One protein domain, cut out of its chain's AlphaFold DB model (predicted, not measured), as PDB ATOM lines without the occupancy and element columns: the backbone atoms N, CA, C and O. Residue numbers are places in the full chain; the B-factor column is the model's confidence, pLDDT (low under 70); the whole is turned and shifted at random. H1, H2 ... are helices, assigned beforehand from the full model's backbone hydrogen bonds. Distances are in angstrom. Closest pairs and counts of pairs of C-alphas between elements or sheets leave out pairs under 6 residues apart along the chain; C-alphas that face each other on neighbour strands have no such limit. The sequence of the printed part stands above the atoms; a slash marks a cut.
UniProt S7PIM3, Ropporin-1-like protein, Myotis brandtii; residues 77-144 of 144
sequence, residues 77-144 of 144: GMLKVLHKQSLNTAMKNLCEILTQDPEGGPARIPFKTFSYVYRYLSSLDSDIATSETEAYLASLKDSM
ATOM      1  N   GLY A  77     -50.512 -24.832   2.824       48.81
ATOM      2  CA  GLY A  77     -49.749 -23.849   2.053       48.81
ATOM      3  C   GLY A  77     -48.352 -23.569   2.613       48.81
ATOM      4  O   GLY A  77     -47.402 -23.510   1.837       48.81
ATOM      5  N   MET A  78     -48.185 -23.479   3.941       52.03
ATOM      6  CA  MET A  78     -46.852 -23.373   4.556       52.03
ATOM      7  C   MET A  78     -46.028 -24.639   4.317       52.03
ATOM      8  O   MET A  78     -44.847 -24.533   4.004       52.03
ATOM      9  N   LEU A  79     -46.657 -25.822   4.342       51.56
ATOM     10  CA  LEU A  79     -45.992 -27.086   4.001       51.56
ATOM     11  C   LEU A  79     -45.463 -27.102   2.553       51.56
ATOM     12  O   LEU A  79     -44.359 -27.577   2.302       51.56
ATOM     13  N   LYS A  80     -46.220 -26.538   1.598       48.22
ATOM     14  CA  LYS A  80     -45.807 -26.439   0.186       48.22
ATOM     15  C   LYS A  80     -44.739 -25.372  -0.068       48.22
ATOM     16  O   LYS A  80     -43.882 -25.574  -0.920       48.22
ATOM     17  N   VAL A  81     -44.760 -24.253   0.660       48.94
ATOM     18  CA  VAL A  81     -43.702 -23.226   0.571       48.94
ATOM     19  C   VAL A  81     -42.401 -23.727   1.212       48.94
ATOM     20  O   VAL A  81     -41.324 -23.482   0.669       48.94
ATOM     21  N   LEU A  82     -42.498 -24.504   2.295       49.06
ATOM     22  CA  LEU A  82     -41.364 -25.200   2.911       49.06
ATOM     23  C   LEU A  82     -40.769 -26.282   2.004       49.06
ATOM     24  O   LEU A  82     -39.566 -26.498   2.057       49.06
ATOM     25  N   HIS A  83     -41.559 -26.904   1.121       48.28
ATOM     26  CA  HIS A  83     -41.084 -27.935   0.187       48.28
ATOM     27  C   HIS A  83     -40.029 -27.427  -0.818       48.28
ATOM     28  O   HIS A  83     -39.307 -28.223  -1.403       48.28
ATOM     29  N   LYS A  84     -39.903 -26.104  -1.014       49.94
ATOM     30  CA  LYS A  84     -38.864 -25.506  -1.876       49.94
ATOM     31  C   LYS A  84     -37.643 -24.993  -1.102       49.94
ATOM     32  O   LYS A  84     -36.693 -24.500  -1.710       49.94
ATOM     33  N   GLN A  85     -37.659 -25.062   0.226       54.81
ATOM     34  CA  GLN A  85     -36.507 -24.735   1.054       54.81
ATOM     35  C   GLN A  85     -35.851 -26.049   1.478       54.81
ATOM     36  O   GLN A  85     -36.529 -26.943   1.968       54.81
ATOM     37  N   SER A  86     -34.543 -26.175   1.245       72.38
ATOM     38  CA  SER A  86     -33.748 -27.376   1.543       72.38
ATOM     39  C   SER A  86     -34.102 -28.029   2.889       72.38
ATOM     40  O   SER A  86     -34.483 -27.325   3.826       72.38
ATOM     41  N   LEU A  87     -33.889 -29.345   3.024       76.75
ATOM     42  CA  LEU A  87     -34.092 -30.116   4.264       76.75
ATOM     43  C   LEU A  87     -33.606 -29.376   5.529       76.75
ATOM     44  O   LEU A  87     -34.292 -29.357   6.546       76.75
ATOM     45  N   ASN A  88     -32.471 -28.676   5.439       76.62
ATOM     46  CA  ASN A  88     -31.913 -27.864   6.523       76.62
ATOM     47  C   ASN A  88     -32.827 -26.717   6.979       76.62
ATOM     48  O   ASN A  88     -32.944 -26.449   8.172       76.62
ATOM     49  N   THR A  89     -33.484 -26.030   6.049       78.62
ATOM     50  CA  THR A  89     -34.407 -24.936   6.367       78.62
ATOM     51  C   THR A  89     -35.692 -25.465   6.990       78.62
ATOM     52  O   THR A  89     -36.158 -24.907   7.981       78.62
ATOM     53  N   ALA A  90     -36.235 -26.564   6.459       82.75
ATOM     54  CA  ALA A  90     -37.398 -27.225   7.045       82.75
ATOM     55  C   ALA A  90     -37.103 -27.681   8.483       82.75
ATOM     56  O   ALA A  90     -37.884 -27.400   9.390       82.75
ATOM     57  N   MET A  91     -35.934 -28.285   8.704       84.38
ATOM     58  CA  MET A  91     -35.476 -28.679  10.036       84.38
ATOM     59  C   MET A  91     -35.272 -27.487  10.967       84.38
ATOM     60  O   MET A  91     -35.710 -27.548  12.110       84.38
ATOM     61  N   LYS A  92     -34.675 -26.388  10.493       82.19
ATOM     62  CA  LYS A  92     -34.505 -25.167  11.292       82.19
ATOM     63  C   LYS A  92     -35.851 -24.621  11.776       82.19
ATOM     64  O   LYS A  92     -36.014 -24.392  12.968       82.19
ATOM     65  N   ASN A  93     -36.820 -24.484  10.873       81.50
ATOM     66  CA  ASN A  93     -38.152 -23.986  11.219       81.50
ATOM     67  C   ASN A  93     -38.872 -24.931  12.193       81.50
ATOM     68  O   ASN A  93     -39.530 -24.485  13.125       81.50
ATOM     69  N   LEU A  94     -38.721 -26.247  12.021       84.50
ATOM     70  CA  LEU A  94     -39.288 -27.234  12.943       84.50
ATOM     71  C   LEU A  94     -38.651 -27.175  14.331       84.50
ATOM     72  O   LEU A  94     -39.369 -27.289  15.320       84.50
ATOM     73  N   CYS A  95     -37.337 -26.964  14.419       82.50
ATOM     74  CA  CYS A  95     -36.660 -26.725  15.689       82.50
ATOM     75  C   CYS A  95     -37.186 -25.452  16.364       82.50
ATOM     76  O   CYS A  95     -37.480 -25.487  17.552       82.50
ATOM     77  N   GLU A  96     -37.379 -24.360  15.619       81.38
ATOM     78  CA  GLU A  96     -37.950 -23.109  16.146       81.38
ATOM     79  C   GLU A  96     -39.403 -23.264  16.626       81.38
ATOM     80  O   GLU A  96     -39.791 -22.623  17.596       81.38
ATOM     81  N   ILE A  97     -40.200 -24.136  15.999       81.25
ATOM     82  CA  ILE A  97     -41.600 -24.384  16.389       81.25
ATOM     83  C   ILE A  97     -41.703 -25.328  17.593       81.25
ATOM     84  O   ILE A  97     -42.547 -25.143  18.466       81.25
ATOM     85  N   LEU A  98     -40.899 -26.391  17.610       79.62
ATOM     86  CA  LEU A  98     -41.002 -27.464  18.605       79.62
ATOM     87  C   LEU A  98     -40.132 -27.220  19.844       79.62
ATOM     88  O   LEU A  98     -40.221 -27.988  20.807       79.62
ATOM     89  N   THR A  99     -39.271 -26.201  19.819       83.50
ATOM     90  CA  THR A  99     -38.435 -25.832  20.962       83.50
ATOM     91  C   THR A  99     -39.270 -25.302  22.124       83.50
ATOM     92  O   THR A  99     -40.317 -24.685  21.947       83.50
ATOM     93  N   GLN A 100     -38.773 -25.534  23.335       78.25
ATOM     94  CA  GLN A 100     -39.276 -24.905  24.561       78.25
ATOM     95  C   GLN A 100     -38.375 -23.750  25.018       78.25
ATOM     96  O   GLN A 100     -38.604 -23.164  26.075       78.25
ATOM     97  N   ASP A 101     -37.330 -23.447  24.244       76.56
ATOM     98  CA  ASP A 101     -36.448 -22.323  24.512       76.56
ATOM     99  C   ASP A 101     -37.210 -20.992  24.387       76.56
ATOM    100  O   ASP A 101     -38.137 -20.878  23.581       76.56
ATOM    101  N   PRO A 102     -36.816 -19.959  25.156       75.12
ATOM    102  CA  PRO A 102     -37.382 -18.624  25.013       75.12
ATOM    103  C   PRO A 102     -37.140 -18.059  23.606       75.12
ATOM    104  O   PRO A 102     -36.178 -18.425  22.927       75.12
ATOM    105  N   GLU A 103     -38.002 -17.131  23.188       67.62
ATOM    106  CA  GLU A 103     -37.944 -16.488  21.873       67.62
ATOM    107  C   GLU A 103     -36.559 -15.846  21.636       67.62
ATOM    108  O   GLU A 103     -36.095 -15.024  22.429       67.62
ATOM    109  N   GLY A 104     -35.862 -16.272  20.573       67.00
ATOM    110  CA  GLY A 104     -34.469 -15.890  20.284       67.00
ATOM    111  C   GLY A 104     -33.386 -16.821  20.859       67.00
ATOM    112  O   GLY A 104     -32.196 -16.538  20.713       67.00
ATOM    113  N   GLY A 105     -33.771 -17.922  21.509       69.25
ATOM    114  CA  GLY A 105     -32.874 -18.959  22.025       69.25
ATOM    115  C   GLY A 105     -32.359 -19.951  20.964       69.25
ATOM    116  O   GLY A 105     -32.683 -19.845  19.783       69.25
ATOM    117  N   PRO A 106     -31.550 -20.951  21.370       74.44
ATOM    118  CA  PRO A 106     -30.885 -21.895  20.462       74.44
ATOM    119  C   PRO A 106     -31.806 -22.928  19.784       74.44
ATOM    120  O   PRO A 106     -31.300 -23.787  19.063       74.44
ATOM    121  N   ALA A 107     -33.123 -22.857  19.996       78.88
ATOM    122  CA  ALA A 107     -34.131 -23.732  19.400       78.88
ATOM    123  C   ALA A 107     -33.862 -25.240  19.606       78.88
ATOM    124  O   ALA A 107     -33.920 -26.046  18.675       78.88
ATOM    125  N   ARG A 108     -33.527 -25.639  20.837       81.44
ATOM    126  CA  ARG A 108     -33.189 -27.019  21.194       81.44
ATOM    127  C   ARG A 108     -34.430 -27.901  21.239       81.44
ATOM    128  O   ARG A 108     -35.387 -27.638  21.962       81.44
ATOM    129  N   ILE A 109     -34.354 -29.030  20.543       85.69
ATOM    130  CA  ILE A 109     -35.366 -30.087  20.597       85.69
ATOM    131  C   ILE A 109     -34.729 -31.426  20.982       85.69
ATOM    132  O   ILE A 109     -33.550 -31.653  20.697       85.69
ATOM    133  N   PRO A 110     -35.478 -32.348  21.610       87.69
ATOM    134  CA  PRO A 110     -34.977 -33.690  21.884       87.69
ATOM    135  C   PRO A 110     -34.548 -34.406  20.598       87.69
ATOM    136  O   PRO A 110     -35.282 -34.408  19.607       87.69
ATOM    137  N   PHE A 111     -33.410 -35.108  20.633       87.56
ATOM    138  CA  PHE A 111     -32.890 -35.856  19.478       87.56
ATOM    139  C   PHE A 111     -33.904 -36.865  18.909       87.56
ATOM    140  O   PHE A 111     -33.992 -37.065  17.699       87.56
ATOM    141  N   LYS A 112     -34.734 -37.475  19.764       87.00
ATOM    142  CA  LYS A 112     -35.815 -38.380  19.338       87.00
ATOM    143  C   LYS A 112     -36.843 -37.678  18.439       87.00
ATOM    144  O   LYS A 112     -37.321 -38.269  17.478       87.00
ATOM    145  N   THR A 113     -37.161 -36.422  18.740       86.25
ATOM    146  CA  THR A 113     -38.061 -35.595  17.931       86.25
ATOM    147  C   THR A 113     -37.373 -35.175  16.636       86.25
ATOM    148  O   THR A 113     -37.949 -35.335  15.564       86.25
ATOM    149  N   PHE A 114     -36.118 -34.723  16.722       88.44
ATOM    150  CA  PHE A 114     -35.311 -34.348  15.557       88.44
ATOM    151  C   PHE A 114     -35.184 -35.497  14.547       88.44
ATOM    152  O   PHE A 114     -35.508 -35.327  13.377       88.44
ATOM    153  N   SER A 115     -34.773 -36.683  15.003       88.94
ATOM    154  CA  SER A 115     -34.568 -37.869  14.156       88.94
ATOM    155  C   SER A 115     -35.847 -38.341  13.469       88.94
ATOM    156  O   SER A 115     -35.824 -38.653  12.281       88.94
ATOM    157  N   TYR A 116     -36.973 -38.341  14.188       88.94
ATOM    158  CA  TYR A 116     -38.271 -38.694  13.618       88.94
ATOM    159  C   TYR A 116     -38.657 -37.758  12.466       88.94
ATOM    160  O   TYR A 116     -39.025 -38.211  11.382       88.94
ATOM    161  N   VAL A 117     -38.536 -36.449  12.690       86.50
ATOM    162  CA  VAL A 117     -38.919 -35.434  11.706       86.50
ATOM    163  C   VAL A 117     -37.951 -35.412  10.521       86.50
ATOM    164  O   VAL A 117     -38.398 -35.367   9.378       86.50
ATOM    165  N   TYR A 118     -36.643 -35.522  10.768       86.62
ATOM    166  CA  TYR A 118     -35.620 -35.566   9.720       86.62
ATOM    167  C   TYR A 118     -35.836 -36.745   8.766       86.62
ATOM    168  O   TYR A 118     -35.816 -36.562   7.554       86.62
ATOM    169  N   ARG A 119     -36.129 -37.935   9.309       88.12
ATOM    170  CA  ARG A 119     -36.417 -39.141   8.522       88.12
ATOM    171  C   ARG A 119     -37.703 -39.023   7.708       88.12
ATOM    172  O   ARG A 119     -37.774 -39.522   6.591       88.12
ATOM    173  N   TYR A 120     -38.719 -38.362   8.261       86.12
ATOM    174  CA  TYR A 120     -39.946 -38.081   7.524       86.12
ATOM    175  C   TYR A 120     -39.678 -37.125   6.358       86.12
ATOM    176  O   TYR A 120     -40.056 -37.422   5.229       86.12
ATOM    177  N   LEU A 121     -38.979 -36.015   6.600       82.81
ATOM    178  CA  LEU A 121     -38.689 -35.030   5.560       82.81
ATOM    179  C   LEU A 121     -37.764 -35.575   4.471       82.81
ATOM    180  O   LEU A 121     -38.027 -35.325   3.300       82.81
ATOM    181  N   SER A 122     -36.730 -36.337   4.831       84.44
ATOM    182  CA  SER A 122     -35.847 -36.950   3.837       84.44
ATOM    183  C   SER A 122     -36.569 -37.997   2.993       84.44
ATOM    184  O   SER A 122     -36.277 -38.120   1.814       84.44
ATOM    185  N   SER A 123     -37.579 -38.687   3.540       82.06
ATOM    186  CA  SER A 123     -38.402 -39.620   2.755       82.06
ATOM    187  C   SER A 123     -39.295 -38.949   1.704       82.06
ATOM    188  O   SER A 123     -39.781 -39.626   0.800       82.06
ATOM    189  N   LEU A 124     -39.534 -37.638   1.824       82.25
ATOM    190  CA  LEU A 124     -40.298 -36.858   0.846       82.25
ATOM    191  C   LEU A 124     -39.428 -36.343  -0.307       82.25
ATOM    192  O   LEU A 124     -39.977 -35.879  -1.306       82.25
ATOM    193  N   ASP A 125     -38.105 -36.403  -0.161       77.44
ATOM    194  CA  ASP A 125     -37.137 -35.969  -1.159       77.44
ATOM    195  C   ASP A 125     -36.568 -37.205  -1.872       77.44
ATOM    196  O   ASP A 125     -35.890 -38.037  -1.270       77.44
ATOM    197  N   SER A 126     -36.883 -37.364  -3.159       66.69
ATOM    198  CA  SER A 126     -36.463 -38.528  -3.950       66.69
ATOM    199  C   SER A 126     -34.954 -38.592  -4.200       66.69
ATOM    200  O   SER A 126     -34.466 -39.640  -4.626       66.69
ATOM    201  N   ASP A 127     -34.229 -37.505  -3.931       72.44
ATOM    202  CA  ASP A 127     -32.788 -37.405  -4.166       72.44
ATOM    203  C   ASP A 127     -31.953 -37.826  -2.943       72.44
ATOM    204  O   ASP A 127     -30.737 -37.981  -3.057       72.44
ATOM    205  N   ILE A 128     -32.580 -38.046  -1.780       75.69
ATOM    206  CA  ILE A 128     -31.884 -38.406  -0.538       75.69
ATOM    207  C   ILE A 128     -32.043 -39.900  -0.260       75.69
ATOM    208  O   ILE A 128     -33.135 -40.401   0.015       75.69
ATOM    209  N   ALA A 129     -30.931 -40.635  -0.256       81.25
ATOM    210  CA  ALA A 129     -30.962 -42.049   0.086       81.25
ATOM    211  C   ALA A 129     -31.238 -42.249   1.588       81.25
ATOM    212  O   ALA A 129     -30.673 -41.581   2.462       81.25
ATOM    213  N   THR A 130     -32.047 -43.257   1.926       80.88
ATOM    214  CA  THR A 130     -32.313 -43.623   3.328       80.88
ATOM    215  C   THR A 130     -31.032 -43.974   4.089       80.88
ATOM    216  O   THR A 130     -30.942 -43.718   5.284       80.88
ATOM    217  N   SER A 131     -30.017 -44.520   3.410       81.25
ATOM    218  CA  SER A 131     -28.708 -44.812   4.008       81.25
ATOM    219  C   SER A 131     -27.940 -43.554   4.411       81.25
ATOM    220  O   SER A 131     -27.290 -43.552   5.450       81.25
ATOM    221  N   GLU A 132     -28.028 -42.484   3.619       82.94
ATOM    222  CA  GLU A 132     -27.388 -41.198   3.922       82.94
ATOM    223  C   GLU A 132     -28.077 -40.514   5.103       82.94
ATOM    224  O   GLU A 132     -27.410 -39.988   5.991       82.94
ATOM    225  N   THR A 133     -29.411 -40.611   5.161       85.19
ATOM    226  CA  THR A 133     -30.211 -40.125   6.295       85.19
ATOM    227  C   THR A 133     -29.768 -40.788   7.603       85.19
ATOM    228  O   THR A 133     -29.505 -40.105   8.592       85.19
ATOM    229  N   GLU A 134     -29.663 -42.119   7.617       88.81
ATOM    230  CA  GLU A 134     -29.274 -42.867   8.818       88.81
ATOM    231  C   GLU A 134     -27.801 -42.636   9.189       88.81
ATOM    232  O   GLU A 134     -27.491 -42.492  10.370       88.81
ATOM    233  N   ALA A 135     -26.899 -42.532   8.205       86.75
ATOM    234  CA  ALA A 135     -25.491 -42.207   8.447       86.75
ATOM    235  C   ALA A 135     -25.324 -40.813   9.072       86.75
ATOM    236  O   ALA A 135     -24.577 -40.652  10.039       86.75
ATOM    237  N   TYR A 136     -26.065 -39.821   8.572       85.75
ATOM    238  CA  TYR A 136     -26.096 -38.480   9.148       85.75
ATOM    239  C   TYR A 136     -26.618 -38.504  10.589       85.75
ATOM    240  O   TYR A 136     -25.937 -38.015  11.493       85.75
ATOM    241  N   LEU A 137     -27.774 -39.133  10.834       87.06
ATOM    242  CA  LEU A 137     -28.352 -39.237  12.179       87.06
ATOM    243  C   LEU A 137     -27.436 -39.984  13.159       87.06
ATOM    244  O   LEU A 137     -27.370 -39.600  14.326       87.06
ATOM    245  N   ALA A 138     -26.713 -41.009  12.700       88.62
ATOM    246  CA  ALA A 138     -25.726 -41.718  13.509       88.62
ATOM    247  C   ALA A 138     -24.542 -40.811  13.878       88.62
ATOM    248  O   ALA A 138     -24.219 -40.691  15.057       88.62
ATOM    249  N   SER A 139     -23.963 -40.098  12.903       87.38
ATOM    250  CA  SER A 139     -22.859 -39.163  13.165       87.38
ATOM    251  C   SER A 139     -23.247 -38.021  14.111       87.38
ATOM    252  O   SER A 139     -22.451 -37.628  14.960       87.38
ATOM    253  N   LEU A 140     -24.486 -37.527  14.014       84.06
ATOM    254  CA  LEU A 140     -24.998 -36.471  14.884       84.06
ATOM    255  C   LEU A 140     -25.233 -36.971  16.315       84.06
ATOM    256  O   LEU A 140     -25.024 -36.235  17.273       84.06
ATOM    257  N   LYS A 141     -25.668 -38.228  16.462       84.75
ATOM    258  CA  LYS A 141     -25.862 -38.867  17.765       84.75
ATOM    259  C   LYS A 141     -24.536 -39.111  18.484       84.75
ATOM    260  O   LYS A 141     -24.487 -38.938  19.693       84.75
ATOM    261  N   ASP A 142     -23.493 -39.494  17.749       81.31
ATOM    262  CA  ASP A 142     -22.150 -39.684  18.309       81.31
ATOM    263  C   ASP A 142     -21.470 -38.351  18.678       81.31
ATOM    264  O   ASP A 142     -20.528 -38.344  19.467       81.31
ATOM    265  N   SER A 143     -21.942 -37.219  18.132       73.06
ATOM    266  CA  SER A 143     -21.409 -35.883  18.428       73.06
ATOM    267  C   SER A 143     -22.151 -35.117  19.536       73.06
ATOM    268  O   SER A 143     -21.801 -33.960  19.780       73.06
ATOM    269  N   MET A 144     -23.197 -35.690  20.146       61.00
ATOM    270  CA  MET A 144     -23.970 -35.093  21.255       61.00
ATOM    271  C   MET A 144     -23.549 -35.664  22.606       61.00
ATOM    272  O   MET A 144     -23.528 -34.868  23.571       61.00
TER     273      MET A 144
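What this domain is: This is residues 77 to 144 of the 144 residues of the protein "Ropporin-1-like protein" of Myotis brandtii (UniProt S7PIM3). Three helices, H2, H3 and H4, stand side by side in an open zigzag, each running the opposite way to the one before; H3 is in the middle, and the short helix H1 is set at an angle near H2, away from H3 and H4. A long link loops from the end of H2 to the start of H3. The printed part has 68 residues with four named helices, H1, H2, H3 and H4 in chain order, and no named strand; the class is all helix. The whole is compact, with a radius of gyration of the C-alphas of 12.5 A, and flat, with spans of 35 by 35 by 14 A.

How they stand to each other: H1, residues 77 to 82, is close to but not clearly touching H2, residues 87 to 98. Their closest C-alphas, those of Leu 82 and Ala 90, are 6.1 A apart, and their lines stand at a steep tilt of 55 degrees, opposite ways. H2 touches H3, residues 111 to 123, in a helical hairpin at a steep tilt of 40 degrees, opposite ways; the closest C-alphas, those of Leu 87 and Leu 121, are 6.9 A apart. H3 also touches H4, residues 130 to 142, in a second helical hairpin at a shallow tilt of 19 degrees, opposite ways; the closest C-alphas, those of Ser 115 and Leu 137, are 6.7 A apart. H1 is apart from H3 and H4, and H2 is apart from H4. In H1, H2, H3 and H4 every O i to N i+4 pair is within hydrogen-bond range.

Where its parts are: H1 begins at C-alpha 77, (-49.749, -23.849, 2.053), and is 8.5 A from first to last C-alpha. H2 measures 16.1 A and H3 18.0 A. H4 measures 18.5 A and ends at C-alpha 142, (-22.150, -39.684, 18.309).

The domain as a whole: The C-alphas farthest apart, those of Gly 77 and Asp 142, are 35.7 A apart. The printed part has no cut and ends at Met 144, the chain's last residue. The link from H1 to H2 is tight, that from H3 to H4 short, and that from H2 to H3, residues 99 to 110, long. The mean pLDDT of the printed part is 77.1; residues 77 to 85, 103 to 105, 126 and 144 are under 70.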